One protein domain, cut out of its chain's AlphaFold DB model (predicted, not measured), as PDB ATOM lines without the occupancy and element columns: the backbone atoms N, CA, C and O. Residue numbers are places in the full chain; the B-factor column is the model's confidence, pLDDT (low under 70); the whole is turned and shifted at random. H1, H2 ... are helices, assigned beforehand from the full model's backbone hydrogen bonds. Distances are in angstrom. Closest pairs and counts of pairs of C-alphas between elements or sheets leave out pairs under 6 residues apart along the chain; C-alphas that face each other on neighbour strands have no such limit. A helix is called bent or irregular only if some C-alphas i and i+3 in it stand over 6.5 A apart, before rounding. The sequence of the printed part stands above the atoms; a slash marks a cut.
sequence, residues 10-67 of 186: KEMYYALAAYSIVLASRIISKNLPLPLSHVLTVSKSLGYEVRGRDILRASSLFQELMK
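Overview. This is residues 10 to 67 of the 186 residues of an uncharacterized protein of Candidatus Bathyarchaeota archaeon ex4484_205 (UniProt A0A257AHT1). What does the model look like at first sight? A long helix, H1, is crossed steeply by two shorter helices, H2 and H3, which pack on different stretches of it: H3 on residues 12 to 19, H2 on residues 18 to 22. Residues 27 to 32, of which 27 and 28 belong to H1, stick out free of the rest. What is it made of, and how large is it? The printed part has 58 residues, with three named helices in the order H1, H2, H3 and no named strand, and its class is all helix. It is compact, with a radius of gyration of the C-alphas of 11.0 A, and its C-alphas span 29 by 23 by 14 A.

Arrangement. How does the first helix stand to the second? H1, residues 10 to 28, touches H2, residues 36 to 45, with its residues 18 to 22 alone. The closest C-alphas are those of Ala 18 and Val 39, 6.5 A apart, and the two run opposite ways at a steep tilt of 48 degrees. How does the third helix stand to these two? H3, residues 52 to 66, touches H1 with its residues 54 to 59 alone; the C-alphas of Ala 15 and Ile 55 are the closest, at 4.7 A, and the two run the same way at a steep tilt of 60 degrees. H2 and H3 only just touch, with 3 pairs of C-alphas within 8 A; on H3 residue 52 alone takes part, and the closest C-alphas are those of Leu 40 and Gly 52, 7.0 A apart. What do the backbone N and O atoms show? In H1 and H2 every O i to N i+4 pair is within hydrogen-bond range, and in H3 7 of 11 are.

Along the chain. Where do H1 and H2 lie? H1 measures 27.6 A from C-alpha 10 at (179.548, 124.585, 194.758) to C-alpha 28, and H2 measures 14.4 A from C-alpha 36 at (174.927, 142.780, 200.408) to C-alpha 45. Where does H3 lie? It measures 19.6 A from C-alpha 52 to C-alpha 66 at (159.450, 133.007, 202.159). It is irregular, with C-alphas 61 and 64 7.4 A apart.

Size, cuts and confidence. How far does the whole reach? The two C-alphas farthest apart are those of Lys 10 and Asn 31, at 32.2 A. Is the backbone continuous? The printed part has no cut, and the links H1 to H2 and H2 to H3 are short. Where is confidence low? The mean pLDDT of the printed part is 82.4, and residues 10 to 11, 30 to 31, 64 and 67 are under 70.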
ATOM      1  N   LYS A  10     178.832 123.980 193.620       62.50
ATOM      2  CA  LYS A  10     179.548 124.585 194.758       62.50
ATOM      3  C   LYS A  10     179.299 126.094 194.927       62.50
ATOM      4  O   LYS A  10     179.029 126.540 196.035       62.50
ATOM      5  N   GLU A  11     179.309 126.862 193.839       67.06
ATOM      6  CA  GLU A  11     179.044 128.314 193.845       67.06
ATOM      7  C   GLU A  11     177.602 128.617 194.284       67.06
ATOM      8  O   GLU A  11     177.337 129.611 194.959       67.06
ATOM      9  N   MET A  12     176.671 127.714 193.959       75.56
ATOM     10  CA  MET A  12     175.268 127.822 194.357       75.56
ATOM     11  C   MET A  12     175.077 127.676 195.873       75.56
ATOM     12  O   MET A  12     174.279 128.411 196.448       75.56
ATOM     13  N   TYR A  13     175.816 126.776 196.533       84.81
ATOM     14  CA  TYR A  13     175.719 126.598 197.987       84.81
ATOM     15  C   TYR A  13     176.229 127.820 198.753       84.81
ATOM     16  O   TYR A  13     175.591 128.244 199.712       84.81
ATOM     17  N   TYR A  14     177.326 128.439 198.306       86.88
ATOM     18  CA  TYR A  14     177.834 129.663 198.934       86.88
ATOM     19  C   TYR A  14     176.901 130.853 198.722       86.88
ATOM     20  O   TYR A  14     176.636 131.601 199.660       86.88
ATOM     21  N   ALA A  15     176.345 130.999 197.516       87.31
ATOM     22  CA  ALA A  15     175.337 132.016 197.241       87.31
ATOM     23  C   ALA A  15     174.076 131.824 198.097       87.31
ATOM     24  O   ALA A  15     173.512 132.804 198.583       87.31
ATOM     25  N   LEU A  16     173.661 130.571 198.316       87.88
ATOM     26  CA  LEU A  16     172.534 130.243 199.179       87.88
ATOM     27  C   LEU A  16     172.828 130.566 200.644       87.88
ATOM     28  O   LEU A  16     172.030 131.248 201.273       87.88
ATOM     29  N   ALA A  17     173.981 130.149 201.172       89.38
ATOM     30  CA  ALA A  17     174.384 130.460 202.542       89.38
ATOM     31  C   ALA A  17     174.453 131.980 202.780       89.38
ATOM     32  O   ALA A  17     173.882 132.491 203.744       89.38
ATOM     33  N   ALA A  18     175.074 132.715 201.852       90.62
ATOM     34  CA  ALA A  18     175.116 134.172 201.877       90.62
ATOM     35  C   ALA A  18     173.706 134.786 201.851       90.62
ATOM     36  O   ALA A  18     173.414 135.697 202.625       90.62
ATOM     37  N   TYR A  19     172.809 134.274 201.001       88.75
ATOM     38  CA  TYR A  19     171.423 134.733 200.956       88.75
ATOM     39  C   TYR A  19     170.663 134.437 202.256       88.75
ATOM     40  O   TYR A  19     169.945 135.311 202.738       88.75
ATOM     41  N   SER A  20     170.851 133.263 202.860       88.31
ATOM     42  CA  SER A  20     170.217 132.893 204.130       88.31
ATOM     43  C   SER A  20     170.580 133.862 205.254       88.31
ATOM     44  O   SER A  20     169.700 134.273 206.004       88.31
ATOM     45  N   ILE A  21     171.840 134.304 205.328       88.88
ATOM     46  CA  ILE A  21     172.283 135.312 206.305       88.88
ATOM     47  C   ILE A  21     171.583 136.656 206.057       88.88
ATOM     48  O   ILE A  21     171.075 137.286 206.988       88.88
ATOM     49  N   VAL A  22     171.511 137.093 204.795       87.44
ATOM     50  CA  VAL A  22     170.815 138.334 204.412       87.44
ATOM     51  C   VAL A  22     169.332 138.258 204.766       87.44
ATOM     52  O   VAL A  22     168.770 139.224 205.278       87.44
ATOM     53  N   LEU A  23     168.693 137.121 204.498       84.94
ATOM     54  CA  LEU A  23     167.285 136.898 204.793       84.94
ATOM     55  C   LEU A  23     167.028 136.887 206.304       84.94
ATOM     56  O   LEU A  23     166.138 137.596 206.765       84.94
ATOM     57  N   ALA A  24     167.837 136.156 207.072       85.88
ATOM     58  CA  ALA A  24     167.741 136.110 208.528       85.88
ATOM     59  C   ALA A  24     167.890 137.509 209.145       85.88
ATOM     60  O   ALA A  24     167.069 137.910 209.967       85.88
ATOM     61  N   SER A  25     168.862 138.300 208.676       84.38
ATOM     62  CA  SER A  25     169.026 139.696 209.101       84.38
ATOM     63  C   SER A  25     167.765 140.531 208.864       84.38
ATOM     64  O   SER A  25     167.392 141.322 209.727       84.38
ATOM     65  N   ARG A  26     167.078 140.352 207.729       78.62
ATOM     66  CA  ARG A  26     165.846 141.099 207.415       78.62
ATOM     67  C   ARG A  26     164.670 140.707 208.303       78.62
ATOM     68  O   ARG A  26     163.826 141.554 208.589       78.62
ATOM     69  N   ILE A  27     164.610 139.443 208.714       77.69
ATOM     70  CA  ILE A  27     163.582 138.939 209.632       77.69
ATOM     71  C   ILE A  27     163.826 139.495 211.040       77.69
ATOM     72  O   ILE A  27     162.901 140.019 211.656       77.69
ATOM     73  N   ILE A  28     165.072 139.433 211.518       78.56
ATOM     74  CA  ILE A  28     165.457 139.858 212.873       78.56
ATOM     75  C   ILE A  28     165.445 141.386 213.011       78.56
ATOM     76  O   ILE A  28     165.062 141.923 214.047       78.56
ATOM     77  N   SER A  29     165.869 142.119 211.981       71.69
ATOM     78  CA  SER A  29     166.091 143.566 212.052       71.69
ATOM     79  C   SER A  29     165.534 144.280 210.825       71.69
ATOM     80  O   SER A  29     166.257 144.634 209.893       71.69
ATOM     81  N   LYS A  30     164.231 144.582 210.859       66.12
ATOM     82  CA  LYS A  30     163.555 145.373 209.811       66.12
ATOM     83  C   LYS A  30     164.185 146.758 209.597       66.12
ATOM     84  O   LYS A  30     164.152 147.280 208.484       66.12
ATOM     85  N   ASN A  31     164.762 147.329 210.655       64.81
ATOM     86  CA  ASN A  31     165.259 148.707 210.684       64.81
ATOM     87  C   ASN A  31     166.783 148.823 210.552       64.81
ATOM     88  O   ASN A  31     167.292 149.936 210.527       64.81
ATOM     89  N   LEU A  32     167.521 147.713 210.459       73.81
ATOM     90  CA  LEU A  32     168.972 147.747 210.266       73.81
ATOM     91  C   LEU A  32     169.384 146.675 209.249       73.81
ATOM     92  O   LEU A  32     169.778 145.570 209.623       73.81
ATOM     93  N   PRO A  33     169.235 146.963 207.945       77.94
ATOM     94  CA  PRO A  33     169.464 145.972 206.911       77.94
ATOM     95  C   PRO A  33     170.950 145.631 206.807       77.94
ATOM     96  O   PRO A  33     171.784 146.526 206.685       77.94
ATOM     97  N   LEU A  34     171.285 144.338 206.762       84.31
ATOM     98  CA  LEU A  34     172.632 143.890 206.412       84.31
ATOM     99  C   LEU A  34     172.905 144.166 204.919       84.31
ATOM    100  O   LEU A  34     172.245 143.572 204.055       84.31
ATOM    101  N   PRO A  35     173.867 145.045 204.570       82.50
ATOM    102  CA  PRO A  35     174.168 145.338 203.175       82.50
ATOM    103  C   PRO A  35     174.770 144.119 202.470       82.50
ATOM    104  O   PRO A  35     175.666 143.465 203.006       82.50
ATOM    105  N   LEU A  36     174.353 143.861 201.224       86.00
ATOM    106  CA  LEU A  36     174.927 142.780 200.408       86.00
ATOM    107  C   LEU A  36     176.445 142.922 200.246       86.00
ATOM    108  O   LEU A  36     177.150 141.918 200.242       86.00
ATOM    109  N   SER A  37     176.952 144.154 200.153       84.50
ATOM    110  CA  SER A  37     178.389 144.429 200.073       84.50
ATOM    111  C   SER A  37     179.155 143.865 201.269       84.50
ATOM    112  O   SER A  37     180.229 143.311 201.082       84.50
ATOM    113  N   HIS A  38     178.585 143.918 202.476       87.00
ATOM    114  CA  HIS A  38     179.226 143.373 203.669       87.00
ATOM    115  C   HIS A  38     179.336 141.845 203.589       87.00
ATOM    116  O   HIS A  38     180.407 141.286 203.810       87.00
ATOM    117  N   VAL A  39     178.257 141.174 203.180       90.50
ATOM    118  CA  VAL A  39     178.243 139.712 203.010       90.50
ATOM    119  C   VAL A  39     179.249 139.271 201.951       90.50
ATOM    120  O   VAL A  39     179.958 138.289 202.150       90.50
ATOM    121  N   LEU A  40     179.361 140.017 200.851       90.25
ATOM    122  CA  LEU A  40     180.343 139.745 199.801       90.25
ATOM    123  C   LEU A  40     181.782 139.917 200.306       90.25
ATOM    124  O   LEU A  40     182.619 139.055 200.044       90.25
ATOM    125  N   THR A  41     182.061 140.982 201.061       89.69
ATOM    126  CA  THR A  41     183.383 141.228 201.656       89.69
ATOM    127  C   THR A  41     183.787 140.114 202.619       89.69
ATOM    128  O   THR A  41     184.886 139.581 202.491       89.69
ATOM    129  N   VAL A  42     182.895 139.715 203.532       90.81
ATOM    130  CA  VAL A  42     183.161 138.630 204.496       90.81
ATOM    131  C   VAL A  42     183.307 137.281 203.789       90.81
ATOM    132  O   VAL A  42     184.202 136.504 204.107       90.81
ATOM    133  N   SER A  43     182.477 137.003 202.779       89.69
ATOM    134  CA  SER A  43     182.614 135.772 201.983       89.69
ATOM    135  C   SER A  43     183.995 135.700 201.329       89.69
ATOM    136  O   SER A  43     184.667 134.673 201.417       89.69
ATOM    137  N   LYS A  44     184.458 136.818 200.751       90.12
ATOM    138  CA  LYS A  44     185.782 136.919 200.133       90.12
ATOM    139  C   LYS A  44     186.912 136.735 201.148       90.12
ATOM    140  O   LYS A  44     187.867 136.031 200.840       90.12
ATOM    141  N   SER A  45     186.815 137.323 202.345       91.56
ATOM    142  CA  SER A  45     187.848 137.157 203.384       91.56
ATOM    143  C   SER A  45     187.947 135.724 203.907       91.56
ATOM    144  O   SER A  45     189.005 135.320 204.371       91.56
ATOM    145  N   LEU A  46     186.868 134.945 203.804       90.50
ATOM    146  CA  LEU A  46     186.845 133.514 204.121       90.50
ATOM    147  C   LEU A  46     187.310 132.619 202.953       90.50
ATOM    148  O   LEU A  46     187.255 131.397 203.061       90.50
ATOM    149  N   GLY A  47     187.745 133.201 201.828       89.75
ATOM    150  CA  GLY A  47     188.194 132.461 200.645       89.75
ATOM    151  C   GLY A  47     187.069 131.991 199.716       89.75
ATOM    152  O   GLY A  47     187.320 131.208 198.799       89.75
ATOM    153  N   TYR A  48     185.830 132.457 199.913       86.75
ATOM    154  CA  TYR A  48     184.697 132.108 199.056       86.75
ATOM    155  C   TYR A  48     184.452 133.167 197.978       86.75
ATOM    156  O   TYR A  48     184.197 134.339 198.263       86.75
ATOM    157  N   GLU A  49     184.435 132.739 196.715       82.75
ATOM    158  CA  GLU A  49     184.011 133.588 195.603       82.75
ATOM    159  C   GLU A  49     182.488 133.574 195.454       82.75
ATOM    160  O   GLU A  49     181.905 132.723 194.781       82.75
ATOM    161  N   VAL A  50     181.827 134.552 196.071       87.19
ATOM    162  CA  VAL A  50     180.393 134.797 195.894       87.19
ATOM    163  C   VAL A  50     180.211 136.112 195.153       87.19
ATOM    164  O   VAL A  50     180.784 137.129 195.537       87.19
ATOM    165  N   ARG A  51     179.399 136.126 194.090       87.00
ATOM    166  CA  ARG A  51     179.033 137.367 193.391       87.00
ATOM    167  C   ARG A  51     177.624 137.782 193.786       87.00
ATOM    168  O   ARG A  51     176.734 136.945 193.923       87.00
ATOM    169  N   GLY A  52     177.379 139.090 193.875       86.50
ATOM    170  CA  GLY A  52     176.061 139.621 194.248       86.50
ATOM    171  C   GLY A  52     174.925 139.105 193.357       86.50
ATOM    172  O   GLY A  52     173.856 138.765 193.853       86.50
ATOM    173  N   ARG A  53     175.177 138.940 192.052       86.12
ATOM    174  CA  ARG A  53     174.203 138.364 191.106       86.12
ATOM    175  C   ARG A  53     173.786 136.932 191.459       86.12
ATOM    176  O   ARG A  53     172.656 136.552 191.179       86.12
ATOM    177  N   ASP A  54     174.682 136.148 192.053       86.88
ATOM    178  CA  ASP A  54     174.415 134.753 192.397       86.88
ATOM    179  C   ASP A  54     173.574 134.685 193.678       86.88
ATOM    180  O   ASP A  54     172.626 133.907 193.739       86.88
ATOM    181  N   ILE A  55     173.808 135.599 194.632       87.75
ATOM    182  CA  ILE A  55     172.934 135.812 195.801       87.75
ATOM    183  C   ILE A  55     171.528 136.244 195.356       87.75
ATOM    184  O   ILE A  55     170.529 135.719 195.841       87.75
ATOM    185  N   LEU A  56     171.425 137.182 194.406       84.75
ATOM    186  CA  LEU A  56     170.128 137.635 193.887       84.75
ATOM    187  C   LEU A  56     169.390 136.521 193.134       84.75
ATOM    188  O   LEU A  56     168.182 136.363 193.301       84.75
ATOM    189  N   ARG A  57     170.096 135.696 192.354       83.50
ATOM    190  CA  ARG A  57     169.498 134.503 191.737       83.50
ATOM    191  C   ARG A  57     169.018 133.511 192.785       83.50
ATOM    192  O   ARG A  57     167.887 133.049 192.677       83.50
ATOM    193  N   ALA A  58     169.826 133.233 193.810       83.38
ATOM    194  CA  ALA A  58     169.401 132.401 194.929       83.38
ATOM    195  C   ALA A  58     168.119 132.966 195.562       83.38
ATOM    196  O   ALA A  58     167.171 132.218 195.752       83.38
ATOM    197  N   SER A  59     168.025 134.287 195.755       81.56
ATOM    198  CA  SER A  59     166.824 134.919 196.318       81.56
ATOM    199  C   SER A  59     165.544 134.646 195.529       81.56
ATOM    200  O   SER A  59     164.511 134.373 196.135       81.56
ATOM    201  N   SER A  60     165.621 134.638 194.193       78.56
ATOM    202  CA  SER A  60     164.458 134.376 193.336       78.56
ATOM    203  C   SER A  60     163.903 132.960 193.497       78.56
ATOM    204  O   SER A  60     162.698 132.768 193.399       78.56
ATOM    205  N   LEU A  61     164.754 131.981 193.834       76.38
ATOM    206  CA  LEU A  61     164.331 130.595 194.067       76.38
ATOM    207  C   LEU A  61     163.491 130.438 195.345       76.38
ATOM    208  O   LEU A  61     162.715 129.496 195.448       76.38
ATOM    209  N   PHE A  62     163.638 131.350 196.310       74.56
ATOM    210  CA  PHE A  62     162.955 131.293 197.611       74.56
ATOM    211  C   PHE A  62     161.925 132.409 197.798       74.56
ATOM    212  O   PHE A  62     161.327 132.530 198.868       74.56
ATOM    213  N   GLN A  63     161.719 133.241 196.778       72.62
ATOM    214  CA  GLN A  63     160.834 134.396 196.860       72.62
ATOM    215  C   GLN A  63     159.375 133.978 197.090       72.62
ATOM    216  O   GLN A  63     158.693 134.591 197.911       72.62
ATOM    217  N   GLU A  64     158.934 132.907 196.426       69.25
ATOM    218  CA  GLU A  64     157.580 132.353 196.562       69.25
ATOM    219  C   GLU A  64     157.361 131.661 197.915       69.25
ATOM    220  O   GLU A  64     156.278 131.758 198.486       69.25
ATOM    221  N   LEU A  65     158.403 131.028 198.461       73.56
ATOM    222  CA  LEU A  65     158.328 130.266 199.712       73.56
ATOM    223  C   LEU A  65     158.341 131.165 200.955       73.56
ATOM    224  O   LEU A  65     157.641 130.885 201.921       73.56
ATOM    225  N   MET A  66     159.138 132.238 200.943       73.00
ATOM    226  CA  MET A  66     159.450 133.007 202.159       73.00
ATOM    227  C   MET A  66     158.871 134.426 202.178       73.00
ATOM    228  O   MET A  66     158.978 135.092 203.205       73.00
ATOM    229  N   LYS A  67     158.304 134.918 201.060       69.44
ATOM    230  CA  LYS A  67     157.782 136.297 200.902       69.44
ATOM    231  C   LYS A  67     158.686 137.354 201.569       69.44
ATOM    232  O   LYS A  67     158.246 138.076 202.468       69.44
TER     233      LYS A  67